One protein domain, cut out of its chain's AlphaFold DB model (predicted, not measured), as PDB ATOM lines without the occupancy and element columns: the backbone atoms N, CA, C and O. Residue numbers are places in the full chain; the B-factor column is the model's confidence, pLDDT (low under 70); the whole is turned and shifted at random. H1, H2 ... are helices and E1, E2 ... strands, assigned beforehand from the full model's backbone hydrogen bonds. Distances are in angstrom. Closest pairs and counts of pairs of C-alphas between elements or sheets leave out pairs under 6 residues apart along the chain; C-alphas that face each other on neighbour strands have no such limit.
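What this domain is: This is residues 38 to 102 of the 157 residues of an uncharacterized protein of Bacteroides ovatus (UniProt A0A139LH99). A small three-stranded sheet has H2 over one face, while long H3 starts on the opposite face and sticks out as an arm with residues 92 to 102. The 65 printed residues include, in order, H1 E1 H2 E2 E3 H3; the sheet E1 E3 E2 is antiparallel, the class mixed. It is only just loose, close to compact: radius of gyration of the C-alphas 13.2 A, spans 40 by 25 by 17 A.

How they stand to each other: H1, residues 40 to 43, only grazes the sheet. E1, residues 45 to 47, is antiparallel to E3, residues 77 to 79; N 46 and O 78 are within hydrogen-bond range, 2.8 A. H2, residues 51 to 57, is over E1; their closest C-alphas, Phe 46 and Gly 57, are 5.5 A apart. E2, residues 71 to 74, forms a hairpin with E3; N 73 and O 77 are 2.9 A apart. E1, H2 and E2 make a split strand-helix-strand unit, E3 between its same-way strands, with a right-handed crossover. H3, residues 81 to 101, stands up from the sheet at 48 degrees. Every O i to N i+4 pair is within range in H2 and H3; H1 is too short for one.

Where its parts are: H1 begins at C-alpha 40 (208.260, 185.917, 176.259). H3 runs 30.3 A to C-alpha 101 (228.838, 193.255, 165.620).

The domain as a whole: The printed part has no cut; H2 to E2 is a long link; no printed residue is under 70 in pLDDT.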
ATOM      1  N   VAL A  38     210.890 191.201 172.722       94.69
ATOM      2  CA  VAL A  38     210.676 189.753 172.698       94.69
ATOM      3  C   VAL A  38     209.336 189.396 173.343       94.69
ATOM      4  O   VAL A  38     209.020 189.794 174.463       94.69
ATOM      5  N   ASP A  39     208.546 188.602 172.630       94.50
ATOM      6  CA  ASP A  39     207.335 188.005 173.179       94.50
ATOM      7  C   ASP A  39     207.711 186.771 174.006       94.50
ATOM      8  O   ASP A  39     207.926 185.678 173.474       94.50
ATOM      9  N   VAL A  40     207.832 186.964 175.319       94.62
ATOM     10  CA  VAL A  40     208.260 185.917 176.259       94.62
ATOM     11  C   VAL A  40     207.250 184.781 176.411       94.62
ATOM     12  O   VAL A  40     207.651 183.669 176.755       94.62
ATOM     13  N   ALA A  41     205.974 185.007 176.074       94.25
ATOM     14  CA  ALA A  41     204.950 183.967 176.138       94.25
ATOM     15  C   ALA A  41     205.246 182.826 175.151       94.25
ATOM     16  O   ALA A  41     204.994 181.662 175.460       94.25
ATOM     17  N   LYS A  42     205.901 183.124 174.016       94.88
ATOM     18  CA  LYS A  42     206.387 182.112 173.052       94.88
ATOM     19  C   LYS A  42     207.414 181.149 173.650       94.88
ATOM     20  O   LYS A  42     207.634 180.062 173.116       94.88
ATOM     21  N   TYR A  43     208.046 181.544 174.748       95.94
ATOM     22  CA  TYR A  43     209.012 180.743 175.487       95.94
ATOM     23  C   TYR A  43     208.406 180.137 176.754       95.94
ATOM     24  O   TYR A  43     209.156 179.752 177.639       95.94
ATOM     25  N   ASP A  44     207.077 180.056 176.874       96.25
ATOM     26  CA  ASP A  44     206.397 179.600 178.094       96.25
ATOM     27  C   ASP A  44     206.828 180.389 179.347       96.25
ATOM     28  O   ASP A  44     206.938 179.834 180.444       96.25
ATOM     29  N   CYS A  45     207.106 181.687 179.176       96.75
ATOM     30  CA  CYS A  45     207.513 182.604 180.236       96.75
ATOM     31  C   CYS A  45     206.584 183.825 180.296       96.75
ATOM     32  O   CYS A  45     205.984 184.221 179.300       96.75
ATOM     33  N   PHE A  46     206.481 184.451 181.464       96.88
ATOM     34  CA  PHE A  46     205.723 185.683 181.687       96.88
ATOM     35  C   PHE A  46     206.290 186.461 182.880       96.88
ATOM     36  O   PHE A  46     207.006 185.906 183.711       96.88
ATOM     37  N   PHE A  47     205.945 187.745 182.994       95.44
ATOM     38  CA  PHE A  47     206.337 188.592 184.125       95.44
ATOM     39  C   PHE A  47     205.119 189.014 184.939       95.44
ATOM     40  O   PHE A  47     204.089 189.404 184.386       95.44
ATOM     41  N   ALA A  48     205.239 188.947 186.262       96.19
ATOM     42  CA  ALA A  48     204.182 189.306 187.189       96.19
ATOM     43  C   ALA A  48     204.744 189.966 188.454       96.19
ATOM     44  O   ALA A  48     205.602 189.411 189.137       96.19
ATOM     45  N   PHE A  49     204.176 191.121 188.803       95.38
ATOM     46  CA  PHE A  49     204.493 191.895 190.011       95.38
ATOM     47  C   PHE A  49     203.306 191.945 190.989       95.38
ATOM     48  O   PHE A  49     203.327 192.656 191.988       95.38
ATOM     49  N   SER A  50     202.244 191.191 190.695       95.69
ATOM     50  CA  SER A  50     201.050 191.054 191.525       95.69
ATOM     51  C   SER A  50     200.396 189.691 191.305       95.69
ATOM     52  O   SER A  50     200.549 189.079 190.245       95.69
ATOM     53  N   ASN A  51     199.589 189.243 192.269       96.00
ATOM     54  CA  ASN A  51     198.847 187.980 192.161       96.00
ATOM     55  C   ASN A  51     197.915 187.946 190.939       96.00
ATOM     56  O   ASN A  51     197.745 186.901 190.315       96.00
ATOM     57  N   ARG A  52     197.337 189.098 190.566       96.75
ATOM     58  CA  ARG A  52     196.492 189.217 189.372       96.75
ATOM     59  C   ARG A  52     197.300 188.985 188.095       96.75
ATOM     60  O   ARG A  52     196.906 188.159 187.283       96.75
ATOM     61  N   GLN A  53     198.441 189.661 187.950       95.81
ATOM     62  CA  GLN A  53     199.327 189.458 186.799       95.81
ATOM     63  C   GLN A  53     199.841 188.021 186.727       95.81
ATOM     64  O   GLN A  53     199.975 187.482 185.637       95.81
ATOM     65  N   PHE A  54     200.082 187.380 187.873       95.62
ATOM     66  CA  PHE A  54     200.503 185.984 187.911       95.62
ATOM     67  C   PHE A  54     199.410 185.045 187.383       95.62
ATOM     68  O   PHE A  54     199.677 184.191 186.541       95.62
ATOM     69  N   ALA A  55     198.163 185.237 187.825       94.75
ATOM     70  CA  ALA A  55     197.022 184.463 187.340       94.75
ATOM     71  C   ALA A  55     196.734 184.697 185.847       94.75
ATOM     72  O   ALA A  55     196.299 183.776 185.159       94.75
ATOM     73  N   ASP A  56     196.967 185.910 185.342       95.19
ATOM     74  CA  ASP A  56     196.796 186.229 183.924       95.19
ATOM     75  C   ASP A  56     197.945 185.676 183.067       95.19
ATOM     76  O   ASP A  56     197.681 185.062 182.037       95.19
ATOM     77  N   GLY A  57     199.197 185.786 183.518       93.25
ATOM     78  CA  GLY A  57     200.364 185.224 182.829       93.25
ATOM     79  C   GLY A  57     200.373 183.694 182.781       93.25
ATOM     80  O   GLY A  57     200.768 183.100 181.783       93.25
ATOM     81  N   LEU A  58     199.815 183.024 183.792       93.38
ATOM     82  CA  LEU A  58     199.588 181.575 183.746       93.38
ATOM     83  C   LEU A  58     198.720 181.131 182.557       93.38
ATOM     84  O   LEU A  58     198.861 180.004 182.093       93.38
ATOM     85  N   LYS A  59     197.831 181.999 182.058       93.75
ATOM     86  CA  LYS A  59     196.964 181.706 180.905       93.75
ATOM     87  C   LYS A  59     197.669 181.925 179.564       93.75
ATOM     88  O   LYS A  59     197.138 181.498 178.543       93.75
ATOM     89  N   THR A  60     198.811 182.619 179.542       93.56
ATOM     90  CA  THR A  60     199.537 182.939 178.300       93.56
ATOM     91  C   THR A  60     200.554 181.875 177.909       93.56
ATOM     92  O   THR A  60     201.072 181.916 176.799       93.56
ATOM     93  N   ILE A  61     200.857 180.941 178.810       93.56
ATOM     94  CA  ILE A  61     201.797 179.842 178.579       93.56
ATOM     95  C   ILE A  61     201.049 178.529 178.350       93.56
ATOM     96  O   ILE A  61     199.857 178.415 178.651       93.56
ATOM     97  N   ARG A  62     201.748 177.507 177.846       92.75
ATOM     98  CA  ARG A  62     201.160 176.165 177.767       92.75
ATOM     99  C   ARG A  62     200.725 175.667 179.157       92.75
ATOM    100  O   ARG A  62     201.388 175.977 180.151       92.75
ATOM    101  N   PRO A  63     199.681 174.824 179.241       90.81
ATOM    102  CA  PRO A  63     199.376 174.107 180.470       90.81
ATOM    103  C   PRO A  63     200.594 173.322 180.973       90.81
ATOM    104  O   PRO A  63     201.335 172.719 180.186       90.81
ATOM    105  N   LEU A  64     200.791 173.337 182.290       90.81
ATOM    106  CA  LEU A  64     201.841 172.556 182.935       90.81
ATOM    107  C   LEU A  64     201.524 171.064 182.826       90.81
ATOM    108  O   LEU A  64     200.369 170.650 182.943       90.81
ATOM    109  N   GLN A  65     202.561 170.263 182.615       90.25
ATOM    110  CA  GLN A  65     202.456 168.810 182.660       90.25
ATOM    111  C   GLN A  65     202.242 168.325 184.099       90.25
ATOM    112  O   GLN A  65     202.507 169.040 185.068       90.25
ATOM    113  N   GLU A  66     201.767 167.089 184.256       90.69
ATOM    114  CA  GLU A  66     201.567 166.501 185.579       90.69
ATOM    115  C   GLU A  66     202.884 166.485 186.373       90.69
ATOM    116  O   GLU A  66     203.904 165.966 185.920       90.69
ATOM    117  N   GLY A  67     202.875 167.108 187.554       88.75
ATOM    118  CA  GLY A  67     204.058 167.254 188.407       88.75
ATOM    119  C   GLY A  67     205.040 168.362 187.995       88.75
ATOM    120  O   GLY A  67     205.994 168.621 188.735       88.75
ATOM    121  N   GLU A  68     204.818 169.052 186.872       93.00
ATOM    122  CA  GLU A  68     205.636 170.186 186.442       93.00
ATOM    123  C   GLU A  68     205.353 171.423 187.307       93.00
ATOM    124  O   GLU A  68     204.208 171.767 187.600       93.00
ATOM    125  N   LYS A  69     206.420 172.113 187.723       92.00
ATOM    126  CA  LYS A  69     206.338 173.358 188.492       92.00
ATOM    127  C   LYS A  69     206.880 174.516 187.673       92.00
ATOM    128  O   LYS A  69     207.874 174.366 186.962       92.00
ATOM    129  N   LEU A  70     206.275 175.686 187.860       93.81
ATOM    130  CA  LEU A  70     206.883 176.938 187.428       93.81
ATOM    131  C   LEU A  70     208.183 177.194 188.184       93.81
ATOM    132  O   LEU A  70     208.299 176.908 189.379       93.81
ATOM    133  N   VAL A  71     209.135 177.792 187.480       94.94
ATOM    134  CA  VAL A  71     210.368 178.319 188.055       94.94
ATOM    135  C   VAL A  71     210.322 179.843 188.055       94.94
ATOM    136  O   VAL A  71     209.775 180.456 187.140       94.94
ATOM    137  N   SER A  72     210.898 180.448 189.093       95.44
ATOM    138  CA  SER A  72     211.200 181.881 189.103       95.44
ATOM    139  C   SER A  72     212.522 182.110 188.378       95.44
ATOM    140  O   SER A  72     213.495 181.401 188.642       95.44
ATOM    141  N   ILE A  73     212.549 183.087 187.473       93.88
ATOM    142  CA  ILE A  73     213.734 183.467 186.688       93.88
ATOM    143  C   ILE A  73     214.315 184.827 187.111       93.88
ATOM    144  O   ILE A  73     215.203 185.353 186.449       93.88
ATOM    145  N   GLY A  74     213.842 185.385 188.233       92.69
ATOM    146  CA  GLY A  74     214.257 186.699 188.733       92.69
ATOM    147  C   GLY A  74     213.494 187.861 188.090       92.69
ATOM    148  O   GLY A  74     212.742 187.677 187.137       92.69
ATOM    149  N   ALA A  75     213.634 189.063 188.661       90.31
ATOM    150  CA  ALA A  75     212.988 190.298 188.184       90.31
ATOM    151  C   ALA A  75     211.458 190.195 187.953       90.31
ATOM    152  O   ALA A  75     210.905 190.858 187.080       90.31
ATOM    153  N   GLY A  76     210.765 189.349 188.727       93.19
ATOM    154  CA  GLY A  76     209.325 189.100 188.575       93.19
ATOM    155  C   GLY A  76     208.954 188.144 187.434       93.19
ATOM    156  O   GLY A  76     207.771 187.999 187.131       93.19
ATOM    157  N   GLY A  77     209.929 187.500 186.793       95.31
ATOM    158  CA  GLY A  77     209.711 186.529 185.726       95.31
ATOM    159  C   GLY A  77     209.437 185.117 186.244       95.31
ATOM    160  O   GLY A  77     210.080 184.640 187.183       95.31
ATOM    161  N   TYR A  78     208.522 184.429 185.569       96.50
ATOM    162  CA  TYR A  78     208.146 183.039 185.804       96.50
ATOM    163  C   TYR A  78     208.052 182.285 184.479       96.50
ATOM    164  O   TYR A  78     207.721 182.871 183.451       96.50
ATOM    165  N   GLY A  79     208.295 180.978 184.495       96.00
ATOM    166  CA  GLY A  79     208.106 180.145 183.309       96.00
ATOM    167  C   GLY A  79     208.313 178.661 183.568       96.00
ATOM    168  O   GLY A  79     208.606 178.248 184.694       96.00
ATOM    169  N   THR A  80     208.161 177.847 182.527       95.75
ATOM    170  CA  THR A  80     208.573 176.435 182.575       95.75
ATOM    171  C   THR A  80     210.099 176.342 182.574       95.75
ATOM    172  O   THR A  80     210.797 177.244 182.108       95.75
ATOM    173  N   LYS A  81     210.664 175.253 183.106       94.62
ATOM    174  CA  LYS A  81     212.128 175.107 183.212       94.62
ATOM    175  C   LYS A  81     212.800 175.111 181.835       94.62
ATOM    176  O   LYS A  81     213.851 175.714 181.643       94.62
ATOM    177  N   ASP A  82     212.208 174.402 180.889       94.69
ATOM    178  CA  ASP A  82     212.597 174.333 179.483       94.69
ATOM    179  C   ASP A  82     212.307 175.642 178.742       94.69
ATOM    180  O   ASP A  82     213.139 176.068 177.943       94.69
ATOM    181  N   GLY A  83     211.198 176.314 179.046       95.44
ATOM    182  CA  GLY A  83     210.881 177.641 178.526       95.44
ATOM    183  C   GLY A  83     211.917 178.697 178.902       95.44
ATOM    184  O   GLY A  83     212.507 179.335 178.029       95.44
ATOM    185  N   ALA A  84     212.242 178.780 180.193       95.81
ATOM    186  CA  ALA A  84     213.276 179.661 180.728       95.81
ATOM    187  C   ALA A  84     214.633 179.434 180.049       95.81
ATOM    188  O   ALA A  84     215.298 180.388 179.657       95.81
ATOM    189  N   LYS A  85     215.029 178.171 179.836       96.31
ATOM    190  CA  LYS A  85     216.264 177.844 179.104       96.31
ATOM    191  C   LYS A  85     216.259 178.384 177.675       96.31
ATOM    192  O   LYS A  85     217.271 178.917 177.236       96.31
ATOM    193  N   ARG A  86     215.144 178.246 176.946       97.06
ATOM    194  CA  ARG A  86     215.025 178.769 175.574       97.06
ATOM    195  C   ARG A  86     215.048 180.300 175.551       97.06
ATOM    196  O   ARG A  86     215.673 180.869 174.662       97.06
ATOM    197  N   LEU A  87     214.415 180.952 176.529       96.56
ATOM    198  CA  LEU A  87     214.436 182.410 176.658       96.56
ATOM    199  C   LEU A  87     215.848 182.933 176.957       96.56
ATOM    200  O   LEU A  87     216.302 183.871 176.310       96.56
ATOM    201  N   PHE A  88     216.569 182.304 177.888       95.75
ATOM    202  CA  PHE A  88     217.952 182.684 178.177       95.75
ATOM    203  C   PHE A  88     218.877 182.440 176.986       95.75
ATOM    204  O   PHE A  88     219.648 183.328 176.651       95.75
ATOM    205  N   ALA A  89     218.716 181.328 176.260       97.00
ATOM    206  CA  ALA A  89     219.460 181.099 175.020       97.00
ATOM    207  C   ALA A  89     219.184 182.178 173.955       97.00
ATOM    208  O   ALA A  89     220.087 182.561 173.213       97.00
ATOM    209  N   PHE A  90     217.955 182.704 173.883       97.00
ATOM    210  CA  PHE A  90     217.656 183.857 173.033       97.00
ATOM    211  C   PHE A  90     218.426 185.103 173.495       97.00
ATOM    212  O   PHE A  90     219.077 185.742 172.669       97.00
ATOM    213  N   TYR A  91     218.419 185.428 174.790       95.75
ATOM    214  CA  TYR A  91     219.183 186.568 175.311       95.75
ATOM    215  C   TYR A  91     220.692 186.422 175.101       95.75
ATOM    216  O   TYR A  91     221.335 187.381 174.672       95.75
ATOM    217  N   ASP A  92     221.234 185.224 175.306       96.12
ATOM    218  CA  ASP A  92     222.634 184.908 175.025       96.12
ATOM    219  C   ASP A  92     222.947 185.112 173.538       96.12
ATOM    220  O   ASP A  92     223.940 185.753 173.206       96.12
ATOM    221  N   SER A  93     222.047 184.701 172.635       97.38
ATOM    222  CA  SER A  93     222.229 184.926 171.195       97.38
ATOM    223  C   SER A  93     222.274 186.412 170.818       97.38
ATOM    224  O   SER A  93     223.012 186.795 169.910       97.38
ATOM    225  N   ILE A  94     221.520 187.272 171.515       97.75
ATOM    226  CA  ILE A  94     221.604 188.723 171.314       97.75
ATOM    227  C   ILE A  94     222.938 189.250 171.838       97.75
ATOM    228  O   ILE A  94     223.580 190.042 171.152       97.75
ATOM    229  N   ASN A  95     223.386 188.794 173.009       96.69
ATOM    230  CA  ASN A  95     224.691 189.177 173.548       96.69
ATOM    231  C   ASN A  95     225.840 188.739 172.628       96.69
ATOM    232  O   ASN A  95     226.781 189.504 172.441       96.69
ATOM    233  N   ASP A  96     225.750 187.572 171.989       97.81
ATOM    234  CA  ASP A  96     226.734 187.104 171.008       97.81
ATOM    235  C   ASP A  96     226.746 187.966 169.732       97.81
ATOM    236  O   ASP A  96     227.819 188.307 169.216       97.81
ATOM    237  N   LYS A  97     225.571 188.390 169.242       98.31
ATOM    238  CA  LYS A  97     225.468 189.372 168.145       98.31
ATOM    239  C   LYS A  97     226.077 190.712 168.552       98.31
ATOM    240  O   LYS A  97     226.892 191.257 167.821       98.31
ATOM    241  N   ILE A  98     225.752 191.228 169.739       98.25
ATOM    242  CA  ILE A  98     226.342 192.475 170.249       98.25
ATOM    243  C   ILE A  98     227.866 192.330 170.332       98.25
ATOM    244  O   ILE A  98     228.587 193.194 169.838       98.25
ATOM    245  N   ARG A  99     228.363 191.217 170.886       97.50
ATOM    246  CA  ARG A  99     229.796 190.952 171.040       97.50
ATOM    247  C   ARG A  99     230.539 190.986 169.703       97.50
ATOM    248  O   ARG A  99     231.652 191.504 169.647       97.50
ATOM    249  N   SER A 100     229.940 190.415 168.658       97.75
ATOM    250  CA  SER A 100     230.558 190.268 167.334       97.75
ATOM    251  C   SER A 100     230.348 191.464 166.402       97.75
ATOM    252  O   SER A 100     231.191 191.714 165.543       97.75
ATOM    253  N   GLU A 101     229.254 192.208 166.561       98.06
ATOM    254  CA  GLU A 101     228.838 193.255 165.620       98.06
ATOM    255  C   GLU A 101     229.034 194.681 166.162       98.06
ATOM    256  O   GLU A 101     228.948 195.639 165.392       98.06
ATOM    257  N   CYS A 102     229.272 194.850 167.470       98.25
ATOM    258  CA  CYS A 102     229.336 196.164 168.113       98.25
ATOM    259  C   CYS A 102     230.710 196.483 168.708       98.25
ATOM    260  O   CYS A 102     231.434 195.609 169.184       98.25
TER     261      CYS A 102